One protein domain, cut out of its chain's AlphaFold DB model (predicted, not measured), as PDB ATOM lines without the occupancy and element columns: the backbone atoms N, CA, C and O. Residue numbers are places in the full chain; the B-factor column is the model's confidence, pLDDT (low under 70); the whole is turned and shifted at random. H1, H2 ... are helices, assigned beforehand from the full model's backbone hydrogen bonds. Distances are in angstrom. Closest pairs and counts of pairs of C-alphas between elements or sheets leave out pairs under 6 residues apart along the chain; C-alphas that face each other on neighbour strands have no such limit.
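Overview. This is residues 2 to 169 of the 179 residues of an uncharacterized protein of Nitrospirae bacterium (UniProt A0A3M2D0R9). What shape is it? It is a long rod: H1, H2, H4 and H5 make an up-and-down bundle, each running against the one before it, with H5 among the other three and the shorter H3 crosswise to H1. Residues 2 to 9 of H1 stick out at one end. What builds it? The 168 printed residues hold five named helices, H1 to H5 in chain order, and no named strand: all helix. Is it compact? It is loose, with a radius of gyration of the C-alphas of 19.8 A and spans of 72 by 31 by 31 A.

Arrangement. What touches H1, residues 2 to 49? Its residues 13 to 20 alone touch H3, residues 87 to 101, only just about perpendicular at 71 degrees; the closest C-alphas, Ala 17 and Ala 91, are 5.0 A apart. Its residues 25 to 44 alone touch the hub H5, residues 147 to 169, at a shallow tilt of 29 degrees, opposite ways; the closest C-alphas, Gly 40 and Pro 149, are 4.2 A apart. What else touches H5? H2, residues 55 to 85, runs the same way at 35.4 degrees, only just steep, with closest C-alphas Gly 72 and Phe 158 at 4.2 A. H4, residues 118 to 141, touches it in a hairpin, with closest C-alphas Ser 136 and Gly 150 at 5.1 A. How are the backbones? O i to N i+4 pairs are within hydrogen-bond range throughout H2 and H3, and in 40 of 44 in H1, 18 of 20 in H4 and 15 of 19 in H5.

Along the chain. Where does H1 begin? C-alpha 2 is at (100.748, 28.153, 58.581), and H1 is 69.7 A long. How long are the others? H2 measures 44.7 A, H3 21.3 A, H4 35.1 A and H5 35.3 A, ending with C-alpha 169 at (102.827, 44.320, 83.579).

Size, cuts and confidence. Is it cut? The printed part has no cut, and the H3 to H4 link, residues 102 to 117, is long. Where is confidence low? pLDDT is under 70 at residues 2 to 18, 87 to 118 and 167 to 169.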
ATOM      1  N   PRO A   2     101.491  26.888  58.400       51.28
ATOM      2  CA  PRO A   2     100.748  28.153  58.581       51.28
ATOM      3  C   PRO A   2     100.587  28.610  60.047       51.28
ATOM      4  O   PRO A   2     100.501  29.805  60.307       51.28
ATOM      5  N   LYS A   3     100.629  27.693  61.029       47.34
ATOM      6  CA  LYS A   3     100.492  28.030  62.465       47.34
ATOM      7  C   LYS A   3     101.615  28.925  63.013       47.34
ATOM      8  O   LYS A   3     101.374  29.706  63.927       47.34
ATOM      9  N   VAL A   4     102.821  28.843  62.447       50.62
ATOM     10  CA  VAL A   4     103.992  29.601  62.928       50.62
ATOM     11  C   VAL A   4     103.899  31.080  62.528       50.62
ATOM     12  O   VAL A   4     104.303  31.958  63.287       50.62
ATOM     13  N   ILE A   5     103.297  31.373  61.371       49.62
ATOM     14  CA  ILE A   5     103.117  32.744  60.869       49.62
ATOM     15  C   ILE A   5     102.064  33.485  61.706       49.62
ATOM     16  O   ILE A   5     102.250  34.653  62.050       49.62
ATOM     17  N   THR A   6     100.990  32.797  62.100       57.38
ATOM     18  CA  THR A   6      99.927  33.373  62.936       57.38
ATOM     19  C   THR A   6     100.405  33.656  64.363       57.38
ATOM     20  O   THR A   6     100.095  34.716  64.901       57.38
ATOM     21  N   ALA A   7     101.215  32.765  64.948       56.81
ATOM     22  CA  ALA A   7     101.781  32.957  66.285       56.81
ATOM     23  C   ALA A   7     102.728  34.169  66.347       56.81
ATOM     24  O   ALA A   7     102.566  35.035  67.204       56.81
ATOM     25  N   LYS A   8     103.638  34.297  65.372       58.09
ATOM     26  CA  LYS A   8     104.597  35.413  65.297       58.09
ATOM     27  C   LYS A   8     103.909  36.770  65.087       58.09
ATOM     28  O   LYS A   8     104.371  37.799  65.578       58.09
ATOM     29  N   ARG A   9     102.777  36.783  64.372       58.25
ATOM     30  CA  ARG A   9     101.950  37.983  64.181       58.25
ATOM     31  C   ARG A   9     101.255  38.405  65.474       58.25
ATOM     32  O   ARG A   9     101.279  39.592  65.787       58.25
ATOM     33  N   LEU A  10     100.696  37.455  66.224       58.38
ATOM     34  CA  LEU A  10     100.050  37.717  67.513       58.38
ATOM     35  C   LEU A  10     101.051  38.292  68.530       58.38
ATOM     36  O   LEU A  10     100.766  39.288  69.188       58.38
ATOM     37  N   GLU A  11     102.254  37.719  68.584       59.88
ATOM     38  CA  GLU A  11     103.348  38.173  69.452       59.88
ATOM     39  C   GLU A  11     103.773  39.616  69.114       59.88
ATOM     40  O   GLU A  11     103.871  40.465  70.000       59.88
ATOM     41  N   SER A  12     103.864  39.947  67.818       63.53
ATOM     42  CA  SER A  12     104.153  41.315  67.355       63.53
ATOM     43  C   SER A  12     103.033  42.333  67.630       63.53
ATOM     44  O   SER A  12     103.278  43.539  67.674       63.53
ATOM     45  N   GLU A  13     101.783  41.880  67.776       64.75
ATOM     46  CA  GLU A  13     100.644  42.741  68.119       64.75
ATOM     47  C   GLU A  13     100.599  43.032  69.623       64.75
ATOM     48  O   GLU A  13     100.285  44.160  70.014       64.75
ATOM     49  N   VAL A  14     100.984  42.060  70.455       67.25
ATOM     50  CA  VAL A  14     101.125  42.229  71.909       67.25
ATOM     51  C   VAL A  14     102.283  43.173  72.246       67.25
ATOM     52  O   VAL A  14     102.093  44.082  73.051       67.25
ATOM     53  N   GLU A  15     103.436  43.029  71.585       68.81
ATOM     54  CA  GLU A  15     104.600  43.917  71.770       68.81
ATOM     55  C   GLU A  15     104.253  45.378  71.434       68.81
ATOM     56  O   GLU A  15     104.476  46.288  72.233       68.81
ATOM     57  N   LYS A  16     103.562  45.608  70.308       67.75
ATOM     58  CA  LYS A  16     103.049  46.940  69.944       67.75
ATOM     59  C   LYS A  16     102.058  47.480  70.978       67.75
ATOM     60  O   LYS A  16     102.142  48.638  71.380       67.75
ATOM     61  N   ALA A  17     101.122  46.659  71.450       66.56
ATOM     62  CA  ALA A  17     100.176  47.091  72.475       66.56
ATOM     63  C   ALA A  17     100.890  47.516  73.778       66.56
ATOM     64  O   ALA A  17     100.503  48.516  74.387       66.56
ATOM     65  N   GLN A  18     101.959  46.817  74.173       69.31
ATOM     66  CA  GLN A  18     102.784  47.170  75.333       69.31
ATOM     67  C   GLN A  18     103.563  48.477  75.125       69.31
ATOM     68  O   GLN A  18     103.540  49.343  76.005       69.31
ATOM     69  N   ASP A  19     104.171  48.678  73.954       71.81
ATOM     70  CA  ASP A  19     104.881  49.921  73.622       71.81
ATOM     71  C   ASP A  19     103.950  51.140  73.588       71.81
ATOM     72  O   ASP A  19     104.315  52.233  74.044       71.81
ATOM     73  N   TYR A  20     102.717  50.964  73.102       70.75
ATOM     74  CA  TYR A  20     101.699  52.011  73.148       70.75
ATOM     75  C   TYR A  20     101.378  52.416  74.585       70.75
ATOM     76  O   TYR A  20     101.409  53.605  74.907       70.75
ATOM     77  N   VAL A  21     101.111  51.438  75.454       72.19
ATOM     78  CA  VAL A  21     100.838  51.680  76.875       72.19
ATOM     79  C   VAL A  21     102.018  52.401  77.526       72.19
ATOM     80  O   VAL A  21     101.824  53.392  78.231       72.19
ATOM     81  N   ARG A  22     103.251  51.964  77.261       73.88
ATOM     82  CA  ARG A  22     104.451  52.600  77.815       73.88
ATOM     83  C   ARG A  22     104.553  54.073  77.416       73.88
ATOM     84  O   ARG A  22     104.723  54.934  78.279       73.88
ATOM     85  N   THR A  23     104.402  54.354  76.125       73.50
ATOM     86  CA  THR A  23     104.650  55.684  75.549       73.50
ATOM     87  C   THR A  23     103.499  56.655  75.795       73.50
ATOM     88  O   THR A  23     103.730  57.821  76.090       73.50
ATOM     89  N   HIS A  24     102.254  56.189  75.695       72.62
ATOM     90  CA  HIS A  24     101.072  57.059  75.702       72.62
ATOM     91  C   HIS A  24     100.284  57.012  77.013       72.62
ATOM     92  O   HIS A  24      99.451  57.885  77.241       72.62
ATOM     93  N   ILE A  25     100.520  56.017  77.874       75.50
ATOM     94  CA  ILE A  25      99.822  55.895  79.159       75.50
ATOM     95  C   ILE A  25     100.796  56.114  80.313       75.50
ATOM     96  O   ILE A  25     100.584  57.023  81.113       75.50
ATOM     97  N   VAL A  26     101.872  55.328  80.405       79.06
ATOM     98  CA  VAL A  26     102.777  55.356  81.569       79.06
ATOM     99  C   VAL A  26     103.617  56.629  81.604       79.06
ATOM    100  O   VAL A  26     103.654  57.296  82.637       79.06
ATOM    101  N   PHE A  27     104.257  56.992  80.489       77.50
ATOM    102  CA  PHE A  27     105.160  58.144  80.449       77.50
ATOM    103  C   PHE A  27     104.448  59.478  80.760       77.50
ATOM    104  O   PHE A  27     104.861  60.143  81.715       77.50
ATOM    105  N   PRO A  28     103.321  59.842  80.113       81.75
ATOM    106  CA  PRO A  28     102.598  61.066  80.463       81.75
ATOM    107  C   PRO A  28     102.042  61.031  81.888       81.75
ATOM    108  O   PRO A  28     102.082  62.042  82.584       81.75
ATOM    109  N   SER A  29     101.582  59.863  82.359       83.50
ATOM    110  CA  SER A  29     101.095  59.726  83.738       83.50
ATOM    111  C   SER A  29     102.203  59.971  84.762       83.50
ATOM    112  O   SER A  29     101.935  60.557  85.801       83.50
ATOM    113  N   SER A  30     103.452  59.585  84.488       82.25
ATOM    114  CA  SER A  30     104.557  59.880  85.413       82.25
ATOM    115  C   SER A  30     104.828  61.383  85.541       82.25
ATOM    116  O   SER A  30     104.968  61.883  86.654       82.25
ATOM    117  N   ILE A  31     104.808  62.115  84.422       88.38
ATOM    118  CA  ILE A  31     105.027  63.567  84.400       88.38
ATOM    119  C   ILE A  31     103.864  64.292  85.082       88.38
ATOM    120  O   ILE A  31     104.086  65.108  85.972       88.38
ATOM    121  N   LEU A  32     102.622  63.967  84.706       89.00
ATOM    122  CA  LEU A  32     101.428  64.585  85.289       89.00
ATOM    123  C   LEU A  32     101.271  64.245  86.773       89.00
ATOM    124  O   LEU A  32     100.865  65.094  87.559       89.00
ATOM    125  N   GLY A  33     101.635  63.024  87.169       87.94
ATOM    126  CA  GLY A  33     101.649  62.608  88.564       87.94
ATOM    127  C   GLY A  33     102.680  63.368  89.394       87.94
ATOM    128  O   GLY A  33     102.362  63.811  90.492       87.94
ATOM    129  N   LEU A  34     103.892  63.564  88.866       90.88
ATOM    130  CA  LEU A  34     104.921  64.372  89.522       90.88
ATOM    131  C   LEU A  34     104.491  65.840  89.632       90.88
ATOM    132  O   LEU A  34     104.558  66.411  90.716       90.88
ATOM    133  N   ALA A  35     104.014  66.432  88.535       91.50
ATOM    134  CA  ALA A  35     103.550  67.815  88.509       91.50
ATOM    135  C   ALA A  35     102.391  68.040  89.490       91.50
ATOM    136  O   ALA A  35     102.443  68.967  90.293       91.50
ATOM    137  N   GLY A  36     101.390  67.153  89.489       89.06
ATOM    138  CA  GLY A  36     100.274  67.212  90.432       89.06
ATOM    139  C   GLY A  36     100.732  67.095  91.886       89.06
ATOM    140  O   GLY A  36     100.273  67.855  92.734       89.06
ATOM    141  N   MET A  37     101.680  66.196  92.172       91.81
ATOM    142  CA  MET A  37     102.220  66.031  93.522       91.81
ATOM    143  C   MET A  37     102.991  67.272  93.984       91.81
ATOM    144  O   MET A  37     102.780  67.733  95.100       91.81
ATOM    145  N   LEU A  38     103.848  67.840  93.130       94.31
ATOM    146  CA  LEU A  38     104.611  69.051  93.448       94.31
ATOM    147  C   LEU A  38     103.692  70.249  93.684       94.31
ATOM    148  O   LEU A  38     103.835  70.935  94.690       94.31
ATOM    149  N   VAL A  39     102.721  70.472  92.796       93.00
ATOM    150  CA  VAL A  39     101.748  71.567  92.930       93.00
ATOM    151  C   VAL A  39     100.906  71.394  94.195       93.00
ATOM    152  O   VAL A  39     100.724  72.351  94.944       93.00
ATOM    153  N   GLY A  40     100.440  70.172  94.475       90.44
ATOM    154  CA  GLY A  40      99.697  69.869  95.697       90.44
ATOM    155  C   GLY A  40     100.531  70.101  96.958       90.44
ATOM    156  O   GLY A  40     100.063  70.746  97.891       90.44
ATOM    157  N   LEU A  41     101.784  69.645  96.968       92.94
ATOM    158  CA  LEU A  41     102.692  69.802  98.102       92.94
ATOM    159  C   LEU A  41     103.057  71.270  98.355       92.94
ATOM    160  O   LEU A  41     103.003  71.710  99.498       92.94
ATOM    161  N   ILE A  42     103.369  72.041  97.308       93.00
ATOM    162  CA  ILE A  42     103.631  73.485  97.423       93.00
ATOM    163  C   ILE A  42     102.391  74.206  97.964       93.00
ATOM    164  O   ILE A  42     102.515  75.051  98.845       93.00
ATOM    165  N   GLY A  43     101.196  73.840  97.487       90.38
ATOM    166  CA  GLY A  43      99.937  74.388  97.992       90.38
ATOM    167  C   GLY A  43      99.711  74.100  99.480       90.38
ATOM    168  O   GLY A  43      99.342  75.002 100.227       90.38
ATOM    169  N   LEU A  44      99.990  72.872  99.928       91.00
ATOM    170  CA  LEU A  44      99.912  72.507 101.347       91.00
ATOM    171  C   LEU A  44     100.974  73.216 102.195       91.00
ATOM    172  O   LEU A  44     100.670  73.655 103.300       91.00
ATOM    173  N   LEU A  45     102.203  73.362 101.688       91.81
ATOM    174  CA  LEU A  45     103.273  74.094 102.373       91.81
ATOM    175  C   LEU A  45     102.942  75.580 102.516       91.81
ATOM    176  O   LEU A  45     103.183  76.155 103.571       91.81
ATOM    177  N   ALA A  46     102.352  76.193 101.488       90.00
ATOM    178  CA  ALA A  46     101.873  77.567 101.574       90.00
ATOM    179  C   ALA A  46     100.803  77.708 102.669       90.00
ATOM    180  O   ALA A  46     100.895  78.619 103.487       90.00
ATOM    181  N   GLN A  47      99.860  76.761 102.735       88.00
ATOM    182  CA  GLN A  47      98.822  76.718 103.769       88.00
ATOM    183  C   GLN A  47      99.407  76.510 105.183       88.00
ATOM    184  O   GLN A  47      98.913  77.066 106.164       88.00
ATOM    185  N   LEU A  48     100.494  75.737 105.289       90.19
ATOM    186  CA  LEU A  48     101.240  75.533 106.533       90.19
ATOM    187  C   LEU A  48     101.943  76.812 106.995       90.19
ATOM    188  O   LEU A  48     101.838  77.174 108.163       90.19
ATOM    189  N   ILE A  49     102.612  77.519 106.083       91.62
ATOM    190  CA  ILE A  49     103.303  78.781 106.387       91.62
ATOM    191  C   ILE A  49     102.299  79.881 106.760       91.62
ATOM    192  O   ILE A  49     102.589  80.693 107.634       91.62
ATOM    193  N   SER A  50     101.104  79.892 106.159       89.12
ATOM    194  CA  SER A  50     100.034  80.830 106.525       89.12
ATOM    195  C   SER A  50      99.324  80.493 107.841       89.12
ATOM    196  O   SER A  50      98.425  81.228 108.238       89.12
ATOM    197  N   GLY A  51      99.683  79.391 108.512       86.38
ATOM    198  CA  GLY A  51      99.095  78.990 109.795       86.38
ATOM    199  C   GLY A  51      97.674  78.422 109.705       86.38
ATOM    200  O   GLY A  51      97.054  78.174 110.733       86.38
ATOM    201  N   SER A  52      97.156  78.183 108.497       83.31
ATOM    202  CA  SER A  52      95.816  77.629 108.243       83.31
ATOM    203  C   SER A  52      95.835  76.117 107.993       83.31
ATOM    204  O   SER A  52      94.877  75.543 107.471       83.31
ATOM    205  N   TYR A  53      96.943  75.459 108.334       87.31
ATOM    206  CA  TYR A  53      97.090  74.013 108.243       87.31
ATOM    207  C   TYR A  53      96.702  73.357 109.564       87.31
ATOM    208  O   TYR A  53      97.365  73.543 110.584       87.31
ATOM    209  N   GLY A  54      95.641  72.555 109.523       88.81
ATOM    210  CA  GLY A  54      95.159  71.793 110.670       88.81
ATOM    211  C   GLY A  54      95.056  70.294 110.398       88.81
ATOM    212  O   GLY A  54      95.379  69.794 109.317       88.81
ATOM    213  N   ILE A  55      94.534  69.571 111.392       89.69
ATOM    214  CA  ILE A  55      94.216  68.137 111.284       89.69
ATOM    215  C   ILE A  55      93.200  67.896 110.160       89.69
ATOM    216  O   ILE A  55      93.315  66.918 109.425       89.69
ATOM    217  N   GLU A  56      92.246  68.811 109.983       89.00
ATOM    218  CA  GLU A  56      91.269  68.750 108.898       89.00
ATOM    219  C   GLU A  56      91.953  68.827 107.533       89.00
ATOM    220  O   GLU A  56      91.758  67.945 106.700       89.00
ATOM    221  N   THR A  57      92.837  69.808 107.320       89.19
ATOM    222  CA  THR A  57      93.619  69.932 106.081       89.19
ATOM    223  C   THR A  57      94.395  68.652 105.782       89.19
ATOM    224  O   THR A  57      94.396  68.171 104.647       89.19
ATOM    225  N   PHE A  58      95.019  68.048 106.795       90.50
ATOM    226  CA  PHE A  58      95.707  66.766 106.646       90.50
ATOM    227  C   PHE A  58      94.754  65.617 106.272       90.50
ATOM    228  O   PHE A  58      95.048  64.841 105.357       90.50
ATOM    229  N   ALA A  59      93.598  65.518 106.930       93.12
ATOM    230  CA  ALA A  59      92.607  64.480 106.665       93.12
ATOM    231  C   ALA A  59      92.018  64.597 105.248       93.12
ATOM    232  O   ALA A  59      92.015  63.613 104.506       93.12
ATOM    233  N   TYR A  60      91.591  65.794 104.836       92.06
ATOM    234  CA  TYR A  60      91.024  66.028 103.506       92.06
ATOM    235  C   TYR A  60      92.068  65.850 102.397       92.06
ATOM    236  O   TYR A  60      91.784  65.185 101.401       92.06
ATOM    237  N   SER A  61      93.289  66.367 102.569       91.69
ATOM    238  CA  SER A  61      94.370  66.186 101.585       91.69
ATOM    239  C   SER A  61      94.736  64.710 101.394       91.69
ATOM    240  O   SER A  61      94.868  64.247 100.259       91.69
ATOM    241  N   SER A  62      94.821  63.950 102.490       92.69
ATOM    242  CA  SER A  62      95.073  62.507 102.457       92.69
ATOM    243  C   SER A  62      93.911  61.741 101.819       92.69
ATOM    244  O   SER A  62      94.136  60.879 100.968       92.69
ATOM    245  N   ALA A  63      92.666  62.081 102.165       92.88
ATOM    246  CA  ALA A  63      91.474  61.455 101.596       92.88
ATOM    247  C   ALA A  63      91.374  61.681 100.080       92.88
ATOM    248  O   ALA A  63      91.112  60.736  99.337       92.88
ATOM    249  N   LEU A  64      91.644  62.903  99.610       92.56
ATOM    250  CA  LEU A  64      91.681  63.245  98.185       92.56
ATOM    251  C   LEU A  64      92.760  62.460  97.433       92.56
ATOM    252  O   LEU A  64      92.509  61.940  96.344       92.56
ATOM    253  N   LEU A  65      93.945  62.325  98.028       93.00
ATOM    254  CA  LEU A  65      95.042  61.557  97.446       93.00
ATOM    255  C   LEU A  65      94.680  60.066  97.351       93.00
ATOM    256  O   LEU A  65      94.818  59.465  96.281       93.00
ATOM    257  N   VAL A  66      94.153  59.476  98.430       93.81
ATOM    258  CA  VAL A  66      93.710  58.068  98.465       93.81
ATOM    259  C   VAL A  66      92.574  57.820  97.476       93.81
ATOM    260  O   VAL A  66      92.614  56.842  96.729       93.81
ATOM    261  N   MET A  67      91.590  58.715  97.411       93.81
ATOM    262  CA  MET A  67      90.514  58.649  96.422       93.81
ATOM    263  C   MET A  67      91.079  58.633  95.004       93.81
ATOM    264  O   MET A  67      90.700  57.782  94.192       93.81
ATOM    265  N   GLY A  68      92.029  59.528  94.720       91.00
ATOM    266  CA  GLY A  68      92.718  59.555  93.441       91.00
ATOM    267  C   GLY A  68      93.387  58.226  93.116       91.00
ATOM    268  O   GLY A  68      93.198  57.691  92.019       91.00
ATOM    269  N   ILE A  69      94.086  57.641  94.092       92.25
ATOM    270  CA  ILE A  69      94.718  56.326  93.950       92.25
ATOM    271  C   ILE A  69      93.689  55.243  93.614       92.25
ATOM    272  O   ILE A  69      93.909  54.475  92.678       92.25
ATOM    273  N   VAL A  70      92.566  55.180  94.335       91.88
ATOM    274  CA  VAL A  70      91.530  54.151  94.137       91.88
ATOM    275  C   VAL A  70      90.933  54.231  92.733       91.88
ATOM    276  O   VAL A  70      90.845  53.214  92.039       91.88
ATOM    277  N   VAL A  71      90.586  55.433  92.271       90.25
ATOM    278  CA  VAL A  71      90.036  55.639  90.921       90.25
ATOM    279  C   VAL A  71      91.082  55.315  89.850       90.25
ATOM    280  O   VAL A  71      90.787  54.612  88.880       90.25
ATOM    281  N   GLY A  72      92.324  55.771  90.034       88.06
ATOM    282  CA  GLY A  72      93.425  55.491  89.109       88.06
ATOM    283  C   GLY A  72      93.739  53.998  89.024       88.06
ATOM    284  O   GLY A  72      93.982  53.469  87.934       88.06
ATOM    285  N   TRP A  73      93.664  53.292  90.152       89.19
ATOM    286  CA  TRP A  73      93.813  51.844  90.233       89.19
ATOM    287  C   TRP A  73      92.682  51.109  89.515       89.19
ATOM    288  O   TRP A  73      92.963  50.260  88.666       89.19
ATOM    289  N   ALA A  74      91.421  51.465  89.780       87.88
ATOM    290  CA  ALA A  74      90.260  50.869  89.122       87.88
ATOM    291  C   ALA A  74      90.328  51.048  87.597       87.88
ATOM    292  O   ALA A  74      90.188  50.082  86.839       87.88
ATOM    293  N   GLN A  75      90.655  52.261  87.136       86.44
ATOM    294  CA  GLN A  75      90.850  52.519  85.712       86.44
ATOM    295  C   GLN A  75      92.010  51.689  85.147       86.44
ATOM    296  O   GLN A  75      91.892  51.127  84.057       86.44
ATOM    297  N   THR A  76      93.125  51.586  85.870       85.31
ATOM    298  CA  THR A  76      94.287  50.800  85.430       85.31
ATOM    299  C   THR A  76      93.944  49.321  85.309       85.31
ATOM    300  O   THR A  76      94.220  48.723  84.272       85.31
ATOM    301  N   ARG A  77      93.261  48.738  86.301       84.31
ATOM    302  CA  ARG A  77      92.770  47.352  86.254       84.31
ATOM    303  C   ARG A  77      91.872  47.109  85.046       84.31
ATOM    304  O   ARG A  77      92.041  46.102  84.362       84.31
ATOM    305  N   TYR A  78      90.986  48.053  84.737       82.00
ATOM    306  CA  TYR A  78      90.140  47.968  83.550       82.00
ATOM    307  C   TYR A  78      90.957  47.968  82.246       82.00
ATOM    308  O   TYR A  78      90.732  47.138  81.366       82.00
ATOM    309  N   HIS A  79      91.964  48.838  82.127       79.88
ATOM    310  CA  HIS A  79      92.817  48.860  80.933       79.88
ATOM    311  C   HIS A  79      93.694  47.609  80.813       79.88
ATOM    312  O   HIS A  79      93.907  47.115  79.709       79.88
ATOM    313  N   GLN A  80      94.173  47.063  81.932       80.00
ATOM    314  CA  GLN A  80      94.914  45.800  81.954       80.00
ATOM    315  C   GLN A  80      94.034  44.622  81.524       80.00
ATOM    316  O   GLN A  80      94.485  43.758  80.773       80.00
ATOM    317  N   PHE A  81      92.769  44.603  81.953       80.06
ATOM    318  CA  PHE A  81      91.787  43.621  81.496       80.06
ATOM    319  C   PHE A  81      91.556  43.714  79.981       80.06
ATOM    320  O   PHE A  81      91.585  42.690  79.291       80.06
ATOM    321  N   LEU A  82      91.402  44.931  79.449       74.12
ATOM    322  CA  LEU A  82      91.278  45.151  78.007       74.12
ATOM    323  C   LEU A  82      92.530  44.700  77.244       74.12
ATOM    324  O   LEU A  82      92.397  44.099  76.183       74.12
ATOM    325  N   LEU A  83      93.730  44.945  77.781       71.38
ATOM    326  CA  LEU A  83      94.986  44.534  77.145       71.38
ATOM    327  C   LEU A  83      95.081  43.006  77.034       71.38
ATOM    328  O   LEU A  83      95.504  42.491  76.002       71.38
ATOM    329  N   ARG A  84      94.673  42.285  78.086       72.81
ATOM    330  CA  ARG A  84      94.708  40.814  78.130       72.81
ATOM    331  C   ARG A  84      93.647  40.171  77.238       72.81
ATOM    332  O   ARG A  84      93.932  39.168  76.597       72.81
ATOM    333  N   THR A  85      92.443  40.736  77.209       72.50
ATOM    334  CA  THR A  85      91.288  40.123  76.527       72.50
ATOM    335  C   THR A  85      91.187  40.550  75.060       72.50
ATOM    336  O   THR A  85      90.797  39.757  74.211       72.50
ATOM    337  N   PHE A  86      91.573  41.790  74.740       71.06
ATOM    338  CA  PHE A  86      91.430  42.384  73.408       71.06
ATOM    339  C   PHE A  86      92.696  43.157  72.980       71.06
ATOM    340  O   PHE A  86      92.636  44.368  72.743       71.06
ATOM    341  N   PRO A  87      93.856  42.490  72.818       64.69
ATOM    342  CA  PRO A  87      95.102  43.158  72.417       64.69
ATOM    343  C   PRO A  87      94.987  43.864  71.051       64.69
ATOM    344  O   PRO A  87      95.593  44.918  70.840       64.69
ATOM    345  N   ALA A  88      94.133  43.352  70.156       61.84
ATOM    346  CA  ALA A  88      93.849  43.940  68.845       61.84
ATOM    347  C   ALA A  88      93.290  45.378  68.919       61.84
ATOM    348  O   ALA A  88      93.541  46.177  68.015       61.84
ATOM    349  N   TYR A  89      92.591  45.734  70.004       66.56
ATOM    350  CA  TYR A  89      92.082  47.091  70.237       66.56
ATOM    351  C   TYR A  89      93.205  48.100  70.518       66.56
ATOM    352  O   TYR A  89      93.205  49.221  70.007       66.56
ATOM    353  N   PHE A  90      94.204  47.710  71.313       60.75
ATOM    354  CA  PHE A  90      95.358  48.572  71.575       60.75
ATOM    355  C   PHE A  90      96.307  48.628  70.373       60.75
ATOM    356  O   PHE A  90      96.843  49.693  70.063       60.75
ATOM    357  N   ALA A  91      96.452  47.525  69.632       59.25
ATOM    358  CA  ALA A  91      97.234  47.494  68.398       59.25
ATOM    359  C   ALA A  91      96.631  48.384  67.291       59.25
ATOM    360  O   ALA A  91      97.378  49.031  66.550       59.25
ATOM    361  N   SER A  92      95.298  48.465  67.175       64.56
ATOM    362  CA  SER A  92      94.636  49.386  66.238       64.56
ATOM    363  C   SER A  92      94.821  50.848  66.659       64.56
ATOM    364  O   SER A  92      95.243  51.659  65.833       64.56
ATOM    365  N   ARG A  93      94.648  51.167  67.951       63.78
ATOM    366  CA  ARG A  93      94.934  52.496  68.531       63.78
ATOM    367  C   ARG A  93      96.378  52.944  68.303       63.78
ATOM    368  O   ARG A  93      96.590  54.108  67.962       63.78
ATOM    369  N   MET A  94      97.358  52.045  68.430       60.09
ATOM    370  CA  MET A  94      98.758  52.367  68.140       60.09
ATOM    371  C   MET A  94      98.976  52.667  66.657       60.09
ATOM    372  O   MET A  94      99.601  53.671  66.332       60.09
ATOM    373  N   LYS A  95      98.401  51.865  65.748       62.19
ATOM    374  CA  LYS A  95      98.457  52.150  64.303       62.19
ATOM    375  C   LYS A  95      97.854  53.518  63.983       62.19
ATOM    376  O   LYS A  95      98.427  54.246  63.179       62.19
ATOM    377  N   THR A  96      96.755  53.900  64.636       61.62
ATOM    378  CA  THR A  96      96.153  55.234  64.481       61.62
ATOM    379  C   THR A  96      97.035  56.341  65.055       61.62
ATOM    380  O   THR A  96      97.168  57.385  64.422       61.62
ATOM    381  N   ALA A  97      97.664  56.130  66.214       58.22
ATOM    382  CA  ALA A  97      98.585  57.098  66.812       58.22
ATOM    383  C   ALA A  97      99.820  57.332  65.923       58.22
ATOM    384  O   ALA A  97     100.138  58.478  65.616       58.22
ATOM    385  N   THR A  98     100.438  56.261  65.412       60.09
ATOM    386  CA  THR A  98     101.570  56.332  64.472       60.09
ATOM    387  C   THR A  98     101.171  56.943  63.124       60.09
ATOM    388  O   THR A  98     101.933  57.690  62.523       60.09
ATOM    389  N   GLN A  99      99.965  56.666  62.623       58.69
ATOM    390  CA  GLN A  99      99.481  57.274  61.378       58.69
ATOM    391  C   GLN A  99      99.156  58.765  61.528       58.69
ATOM    392  O   GLN A  99      99.411  59.538  60.604       58.69
ATOM    393  N   ARG A 100      98.650  59.182  62.698       58.34
ATOM    394  CA  ARG A 100      98.451  60.599  63.036       58.34
ATOM    395  C   ARG A 100      99.779  61.340  63.173       58.34
ATOM    396  O   ARG A 100      99.889  62.431  62.628       58.34
ATOM    397  N   SER A 101     100.788  60.744  63.817       56.56
ATOM    398  CA  SER A 101     102.120  61.361  63.930       56.56
ATOM    399  C   SER A 101     102.840  61.488  62.583       56.56
ATOM    400  O   SER A 101     103.713  62.332  62.437       56.56
ATOM    401  N   LEU A 102     102.472  60.671  61.590       59.12
ATOM    402  CA  LEU A 102     103.035  60.695  60.234       59.12
ATOM    403  C   LEU A 102     102.185  61.490  59.222       59.12
ATOM    404  O   LEU A 102     102.402  61.347  58.020       59.12
ATOM    405  N   HIS A 103     101.187  62.269  59.667       55.88
ATOM    406  CA  HIS A 103     100.243  63.008  58.805       55.88
ATOM    407  C   HIS A 103      99.546  62.168  57.707       55.88
ATOM    408  O   HIS A 103      98.927  62.705  56.792       55.88
ATOM    409  N   LYS A 104      99.565  60.833  57.806       50.91
ATOM    410  CA  LYS A 104      98.865  59.920  56.892       50.91
ATOM    411  C   LYS A 104      97.594  59.427  57.568       50.91
ATOM    412  O   LYS A 104      97.532  58.307  58.065       50.91
ATOM    413  N   ALA A 105      96.569  60.273  57.593       49.72
ATOM    414  CA  ALA A 105      95.268  59.960  58.177       49.72
ATOM    415  C   ALA A 105      94.466  58.985  57.293       49.72
ATOM    416  O   ALA A 105      93.499  59.365  56.637       49.72
ATOM    417  N   LYS A 106      94.848  57.702  57.261       49.09
ATOM    418  CA  LYS A 106      93.990  56.655  56.691       49.09
ATOM    419  C   LYS A 106      93.033  56.182  57.789       49.09
ATOM    420  O   LYS A 106      93.475  55.837  58.881       49.09
ATOM    421  N   LYS A 107      91.717  56.186  57.532       48.81
ATOM    422  CA  LYS A 107      90.716  55.633  58.464       48.81
ATOM    423  C   LYS A 107      91.008  54.142  58.668       48.81
ATOM    424  O   LYS A 107      90.740  53.332  57.784       48.81
ATOM    425  N   ILE A 108      91.602  53.791  59.804       53.59
ATOM    426  CA  ILE A 108      91.742  52.398  60.238       53.59
ATOM    427  C   ILE A 108      90.372  51.963  60.782       53.59
ATOM    428  O   ILE A 108      89.785  52.731  61.546       53.59
ATOM    429  N   PRO A 109      89.848  50.785  60.391       50.75
ATOM    430  CA  PRO A 109      88.582  50.279  60.912       50.75
ATOM    431  C   PRO A 109      88.655  50.138  62.434       50.75
ATOM    432  O   PRO A 109      89.619  49.586  62.973       50.75
ATOM    433  N   ASP A 110      87.647  50.685  63.110       55.50
ATOM    434  CA  ASP A 110      87.548  50.663  64.563       55.50
ATOM    435  C   ASP A 110      87.299  49.220  65.012       55.50
ATOM    436  O   ASP A 110      86.362  48.567  64.551       55.50
ATOM    437  N   VAL A 111      88.177  48.687  65.860       58.50
ATOM    438  CA  VAL A 111      88.003  47.331  66.389       58.50
ATOM    439  C   VAL A 111      86.918  47.426  67.453       58.50
ATOM    440  O   VAL A 111      87.153  47.933  68.552       58.50
ATOM    441  N   THR A 112      85.712  46.974  67.120       57.59
ATOM    442  CA  THR A 112      84.571  46.982  68.032       57.59
ATOM    443  C   THR A 112      84.825  46.019  69.186       57.59
ATOM    444  O   THR A 112      84.778  44.805  69.034       57.59
ATOM    445  N   ILE A 113      85.100  46.570  70.371       59.66
ATOM    446  CA  ILE A 113      85.114  45.788  71.609       59.66
ATOM    447  C   ILE A 113      83.670  45.377  71.911       59.66
ATOM    448  O   ILE A 113      82.823  46.253  72.123       59.66
ATOM    449  N   GLU A 114      83.402  44.076  71.967       61.56
ATOM    450  CA  GLU A 114      82.159  43.497  72.479       61.56
ATOM    451  C   GLU A 114      82.467  42.744  73.776       61.56
ATOM    452  O   GLU A 114      83.091  41.687  73.774       61.56
ATOM    453  N   HIS A 115      82.068  43.316  74.915       66.88
ATOM    454  CA  HIS A 115      82.095  42.621  76.201       66.88
ATOM    455  C   HIS A 115      80.846  42.949  77.022       66.88
ATOM    456  O   HIS A 115      80.217  44.004  76.862       66.88
ATOM    457  N   ARG A 116      80.459  42.007  77.889       57.75
ATOM    458  CA  ARG A 116      79.285  42.109  78.761       57.75
ATOM    459  C   ARG A 116      79.554  43.191  79.814       57.75
ATOM    460  O   ARG A 116      80.342  42.978  80.726       57.75
ATOM    461  N   GLY A 117      78.920  44.355  79.658       65.00
ATOM    462  CA  GLY A 117      79.123  45.524  80.529       65.00
ATOM    463  C   GLY A 117      79.616  46.788  79.818       65.00
ATOM    464  O   GLY A 117      79.754  47.826  80.463       65.00
ATOM    465  N   LYS A 118      79.824  46.755  78.493       69.56
ATOM    466  CA  LYS A 118      80.266  47.927  77.715       69.56
ATOM    467  C   LYS A 118      79.391  49.172  77.905       69.56
ATOM    468  O   LYS A 118      79.918  50.275  78.011       69.56
ATOM    469  N   ALA A 119      78.074  48.991  77.980       75.12
ATOM    470  CA  ALA A 119      77.125  50.089  78.158       75.12
ATOM    471  C   ALA A 119      77.281  50.815  79.508       75.12
ATOM    472  O   ALA A 119      76.932  51.985  79.612       75.12
ATOM    473  N   LEU A 120      77.844  50.149  80.522       79.75
ATOM    474  CA  LEU A 120      78.054  50.725  81.852       79.75
ATOM    475  C   LEU A 120      79.379  51.487  81.961       79.75
ATOM    476  O   LEU A 120      79.554  52.271  82.887       79.75
ATOM    477  N   ILE A 121      80.316  51.296  81.027       77.56
ATOM    478  CA  ILE A 121      81.626  51.959  81.076       77.56
ATOM    479  C   ILE A 121      81.501  53.492  81.084       77.56
ATOM    480  O   ILE A 121      82.144  54.113  81.930       77.56
ATOM    481  N   PRO A 122      80.703  54.133  80.200       81.50
ATOM    482  CA  PRO A 122      80.555  55.587  80.221       81.50
ATOM    483  C   PRO A 122      79.990  56.082  81.555       81.50
ATOM    484  O   PRO A 122      80.435  57.108  82.060       81.50
ATOM    485  N   LEU A 123      79.075  55.317  82.158       84.25
ATOM    486  CA  LEU A 123      78.494  55.630  83.460       84.25
ATOM    487  C   LEU A 123      79.546  55.570  84.575       84.25
ATOM    488  O   LEU A 123      79.623  56.493  85.376       84.25
ATOM    489  N   TRP A 124      80.411  54.553  84.587       83.94
ATOM    490  CA  TRP A 124      81.529  54.478  85.537       83.94
ATOM    491  C   TRP A 124      82.542  55.613  85.360       83.94
ATOM    492  O   TRP A 124      83.069  56.116  86.351       83.94
ATOM    493  N   TYR A 125      82.804  56.047  84.122       84.12
ATOM    494  CA  TYR A 125      83.650  57.219  83.875       84.12
ATOM    495  C   TYR A 125      83.010  58.505  84.386       84.12
ATOM    496  O   TYR A 125      83.694  59.287  85.042       84.12
ATOM    497  N   LEU A 126      81.716  58.708  84.124       87.56
ATOM    498  CA  LEU A 126      80.975  59.848  84.659       87.56
ATOM    499  C   LEU A 126      81.005  59.841  86.184       87.56
ATOM    500  O   LEU A 126      81.389  60.840  86.774       87.56
ATOM    501  N   LEU A 127      80.721  58.698  86.811       88.69
ATOM    502  CA  LEU A 127      80.765  58.545  88.264       88.69
ATOM    503  C   LEU A 127      82.157  58.879  88.813       88.69
ATOM    504  O   LEU A 127      82.267  59.642  89.766       88.69
ATOM    505  N   GLY A 128      83.226  58.387  88.178       85.31
ATOM    506  CA  GLY A 128      84.600  58.713  88.562       85.31
ATOM    507  C   GLY A 128      84.920  60.209  88.459       85.31
ATOM    508  O   GLY A 128      85.533  60.756  89.372       85.31
ATOM    509  N   ILE A 129      84.480  60.877  87.386       87.19
ATOM    510  CA  ILE A 129      84.673  62.326  87.186       87.19
ATOM    511  C   ILE A 129      83.870  63.125  88.215       87.19
ATOM    512  O   ILE A 129      84.411  64.038  88.837       87.19
ATOM    513  N   THR A 130      82.601  62.774  88.419       90.06
ATOM    514  CA  THR A 130      81.724  63.424  89.396       90.06
ATOM    515  C   THR A 130      82.260  63.250  90.809       90.06
ATOM    516  O   THR A 130      82.257  64.210  91.570       90.06
ATOM    517  N   LEU A 131      82.779  62.067  91.151       89.00
ATOM    518  CA  LEU A 131      83.410  61.818  92.444       89.00
ATOM    519  C   LEU A 131      84.663  62.685  92.628       89.00
ATOM    520  O   LEU A 131      84.816  63.315  93.668       89.00
ATOM    521  N   PHE A 132      85.519  62.764  91.604       85.62
ATOM    522  CA  PHE A 132      86.731  63.587  91.614       85.62
ATOM    523  C   PHE A 132      86.431  65.065  91.840       85.62
ATOM    524  O   PHE A 132      86.946  65.682  92.769       85.62
ATOM    525  N   LEU A 133      85.580  65.629  90.982       90.38
ATOM    526  CA  LEU A 133      85.240  67.045  91.029       90.38
ATOM    527  C   LEU A 133      84.412  67.365  92.269       90.38
ATOM    528  O   LEU A 133      84.664  68.374  92.915       90.38
ATOM    529  N   GLY A 134      83.471  66.492  92.628       91.50
ATOM    530  CA  GLY A 134      82.640  66.644  93.815       91.50
ATOM    531  C   GLY A 134      83.475  66.674  95.090       91.50
ATOM    532  O   GLY A 134      83.299  67.576  95.898       91.50
ATOM    533  N   ALA A 135      84.434  65.758  95.243       89.38
ATOM    534  CA  ALA A 135      85.313  65.733  96.409       89.38
ATOM    535  C   ALA A 135      86.248  66.946  96.478       89.38
ATOM    536  O   ALA A 135      86.411  67.527  97.552       89.38
ATOM    537  N   SER A 136      86.819  67.368  95.344       89.25
ATOM    538  CA  SER A 136      87.617  68.597  95.272       89.25
ATOM    539  C   SER A 136      86.795  69.823  95.663       89.25
ATOM    540  O   SER A 136      87.198  70.561  96.558       89.25
ATOM    541  N   ILE A 137      85.621  70.014  95.052       92.06
ATOM    542  CA  ILE A 137      84.733  71.148  95.343       92.06
ATOM    543  C   ILE A 137      84.302  71.124  96.810       92.06
ATOM    544  O   ILE A 137      84.377  72.152  97.473       92.06
ATOM    545  N   TRP A 138      83.923  69.954  97.327       91.06
ATOM    546  CA  TRP A 138      83.527  69.790  98.723       91.06
ATOM    547  C   TRP A 138      84.646  70.217  99.677       91.06
ATOM    548  O   TRP A 138      84.428  71.084 100.518       91.06
ATOM    549  N   SER A 139      85.863  69.694  99.485       89.06
ATOM    550  CA  SER A 139      87.018  70.007 100.342       89.06
ATOM    551  C   SER A 139      87.399  71.494 100.352       89.06
ATOM    552  O   SER A 139      87.842  72.016 101.375       89.06
ATOM    553  N   VAL A 140      87.194  72.180  99.223       90.56
ATOM    554  CA  VAL A 140      87.430  73.621  99.083       90.56
ATOM    555  C   VAL A 140      86.294  74.421  99.719       90.56
ATOM    556  O   VAL A 140      86.550  75.414 100.390       90.56
ATOM    557  N   SER A 141      85.041  73.984  99.555       90.62
ATOM    558  CA  SER A 141      83.869  74.664 100.123       90.62
ATOM    559  C   SER A 141      83.826  74.628 101.649       90.62
ATOM    560  O   SER A 141      83.270  75.529 102.264       90.62
ATOM    561  N   THR A 142      84.442  73.615 102.262       87.44
ATOM    562  CA  THR A 142      84.601  73.519 103.718       87.44
ATOM    563  C   THR A 142      85.738  74.387 104.260       87.44
ATOM    564  O   THR A 142      86.028  74.303 105.445       87.44
ATOM    565  N   GLU A 143      86.448  75.133 103.404       84.88
ATOM    566  CA  GLU A 143      87.654  75.925 103.725       84.88
ATOM    567  C   GLU A 143      88.826  75.121 104.331       84.88
ATOM    568  O   GLU A 143      89.914  75.649 104.549       84.88
ATOM    569  N   ALA A 144      88.654  73.810 104.512       82.81
ATOM    570  CA  ALA A 144      89.667  72.904 105.030       82.81
ATOM    571  C   ALA A 144      90.901  72.794 104.115       82.81
ATOM    572  O   ALA A 144      92.015  72.551 104.599       82.81
ATOM    573  N   LEU A 145      90.726  72.974 102.799       87.25
ATOM    574  CA  LEU A 145      91.808  72.981 101.816       87.25
ATOM    575  C   LEU A 145      91.761  74.204 100.902       87.25
ATOM    576  O   LEU A 145      90.719  74.556 100.353       87.25
ATOM    577  N   ALA A 146      92.938  74.764 100.621       87.81
ATOM    578  CA  ALA A 146      93.090  75.716  99.532       87.81
ATOM    579  C   ALA A 146      92.745  75.081  98.167       87.81
ATOM    580  O   ALA A 146      92.918  73.880  97.937       87.81
ATOM    581  N   VAL A 147      92.315  75.918  97.218       88.94
ATOM    582  CA  VAL A 147      91.889  75.496  95.871       88.94
ATOM    583  C   VAL A 147      92.969  74.674  95.162       88.94
ATOM    584  O   VAL A 147      92.694  73.612  94.607       88.94
ATOM    585  N   VAL A 148      94.218  75.143  95.206       90.31
ATOM    586  CA  VAL A 148      95.348  74.511  94.511       90.31
ATOM    587  C   VAL A 148      95.558  73.054  94.955       90.31
ATOM    588  O   VAL A 148      95.473  72.169  94.098       90.31
ATOM    589  N   PRO A 149      95.774  72.743  96.250       87.38
ATOM    590  CA  PRO A 149      95.906  71.356  96.691       87.38
ATOM    591  C   PRO A 149      94.605  70.553  96.539       87.38
ATOM    592  O   PRO A 149      94.677  69.364  96.222       87.38
ATOM    593  N   GLY A 150      93.429  71.182  96.669       88.31
ATOM    594  CA  GLY A 150      92.128  70.508  96.553       88.31
ATOM    595  C   GLY A 150      91.892  69.868  95.184       88.31
ATOM    596  O   GLY A 150      91.304  68.788  95.085       88.31
ATOM    597  N   PHE A 151      92.412  70.484  94.120       90.81
ATOM    598  CA  PHE A 151      92.375  69.909  92.776       90.81
ATOM    599  C   PHE A 151      93.643  69.124  92.430       90.81
ATOM    600  O   PHE A 151      93.546  68.085  91.785       90.81
ATOM    601  N   ALA A 152      94.831  69.554  92.860       90.25
ATOM    602  CA  ALA A 152      96.078  68.900  92.461       90.25
ATOM    603  C   ALA A 152      96.260  67.494  93.067       90.25
ATOM    604  O   ALA A 152      96.729  66.584  92.378       90.25
ATOM    605  N   LEU A 153      95.865  67.289  94.330       91.00
ATOM    606  CA  LEU A 153      96.112  66.041  95.065       91.00
ATOM    607  C   LEU A 153      95.327  64.823  94.543       91.00
ATOM    608  O   LEU A 153      95.941  63.762  94.388       91.00
ATOM    609  N   PRO A 154      94.027  64.931  94.195       90.75
ATOM    610  CA  PRO A 154      93.317  63.846  93.520       90.75
ATOM    611  C   PRO A 154      94.011  63.413  92.229       90.75
ATOM    612  O   PRO A 154      94.233  62.221  91.996       90.75
ATOM    613  N   TRP A 155      94.401  64.378  91.388       90.25
ATOM    614  CA  TRP A 155      95.077  64.093  90.122       90.25
ATOM    615  C   TRP A 155      96.444  63.445  90.351       90.25
ATOM    616  O   TRP A 155      96.776  62.476  89.665       90.25
ATOM    617  N   ALA A 156      97.198  63.915  91.348       91.69
ATOM    618  CA  ALA A 156      98.464  63.314  91.750       91.69
ATOM    619  C   ALA A 156      98.290  61.828  92.094       91.69
ATOM    620  O   ALA A 156      98.945  60.979  91.485       91.69
ATOM    621  N   GLY A 157      97.345  61.507  92.989       89.81
ATOM    622  CA  GLY A 157      97.046  60.130  93.394       89.81
ATOM    623  C   GLY A 157      96.640  59.239  92.217       89.81
ATOM    624  O   GLY A 157      97.134  58.119  92.067       89.81
ATOM    625  N   PHE A 158      95.803  59.755  91.318       91.06
ATOM    626  CA  PHE A 158      95.335  59.030  90.137       91.06
ATOM    627  C   PHE A 158      96.437  58.700  89.131       91.06
ATOM    628  O   PHE A 158      96.537  57.562  88.655       91.06
ATOM    629  N   PHE A 159      97.281  59.677  88.803       88.88
ATOM    630  CA  PHE A 159      98.376  59.474  87.861       88.88
ATOM    631  C   PHE A 159      99.494  58.611  88.455       88.88
ATOM    632  O   PHE A 159     100.051  57.762  87.751       88.88
ATOM    633  N   TRP A 160      99.765  58.749  89.757       87.50
ATOM    634  CA  TRP A 160     100.678  57.857  90.470       87.50
ATOM    635  C   TRP A 160     100.187  56.414  90.457       87.50
ATOM    636  O   TRP A 160     100.949  55.521  90.082       87.50
ATOM    637  N   ALA A 161      98.912  56.171  90.777       88.50
ATOM    638  CA  ALA A 161      98.344  54.828  90.724       88.50
ATOM    639  C   ALA A 161      98.531  54.196  89.340       88.50
ATOM    640  O   ALA A 161      99.044  53.081  89.235       88.50
ATOM    641  N   LYS A 162      98.231  54.930  88.261       85.12
ATOM    642  CA  LYS A 162      98.526  54.456  86.899       85.12
ATOM    643  C   LYS A 162      99.988  54.048  86.755       85.12
ATOM    644  O   LYS A 162     100.270  52.912  86.379       85.12
ATOM    645  N   MET A 163     100.922  54.932  87.085       83.31
ATOM    646  CA  MET A 163     102.345  54.641  86.937       83.31
ATOM    647  C   MET A 163     102.768  53.359  87.680       83.31
ATOM    648  O   MET A 163     103.415  52.501  87.079       83.31
ATOM    649  N   PHE A 164     102.399  53.196  88.954       83.75
ATOM    650  CA  PHE A 164     102.827  52.043  89.757       83.75
ATOM    651  C   PHE A 164     102.165  50.736  89.327       83.75
ATOM    652  O   PHE A 164     102.848  49.723  89.169       83.75
ATOM    653  N   PHE A 165     100.857  50.745  89.074       82.94
ATOM    654  CA  PHE A 165     100.144  49.517  88.731       82.94
ATOM    655  C   PHE A 165     100.441  49.031  87.306       82.94
ATOM    656  O   PHE A 165     100.314  47.835  87.043       82.94
ATOM    657  N   TRP A 166     100.897  49.903  86.399       75.38
ATOM    658  CA  TRP A 166     101.373  49.502  85.070       75.38
ATOM    659  C   TRP A 166     102.811  48.962  85.052       75.38
ATOM    660  O   TRP A 166     103.121  48.116  84.207       75.38
ATOM    661  N   LYS A 167     103.680  49.379  85.990       67.38
ATOM    662  CA  LYS A 167     105.076  48.900  86.073       67.38
ATOM    663  C   LYS A 167     105.181  47.377  86.234       67.38
ATOM    664  O   LYS A 167     106.107  46.793  85.692       67.38
ATOM    665  N   GLY A 168     104.222  46.724  86.891       60.28
ATOM    666  CA  GLY A 168     104.232  45.264  87.073       60.28
ATOM    667  C   GLY A 168     103.856  44.431  85.838       60.28
ATOM    668  O   GLY A 168     104.002  43.216  85.876       60.28
ATOM    669  N   ILE A 169     103.343  45.046  84.762       60.38
ATOM    670  CA  ILE A 169     102.827  44.320  83.579       60.38
ATOM    671  C   ILE A 169     103.597  44.656  82.298       60.38
ATOM    672  O   ILE A 169     103.701  43.813  81.412       60.38
TER     673      ILE A 169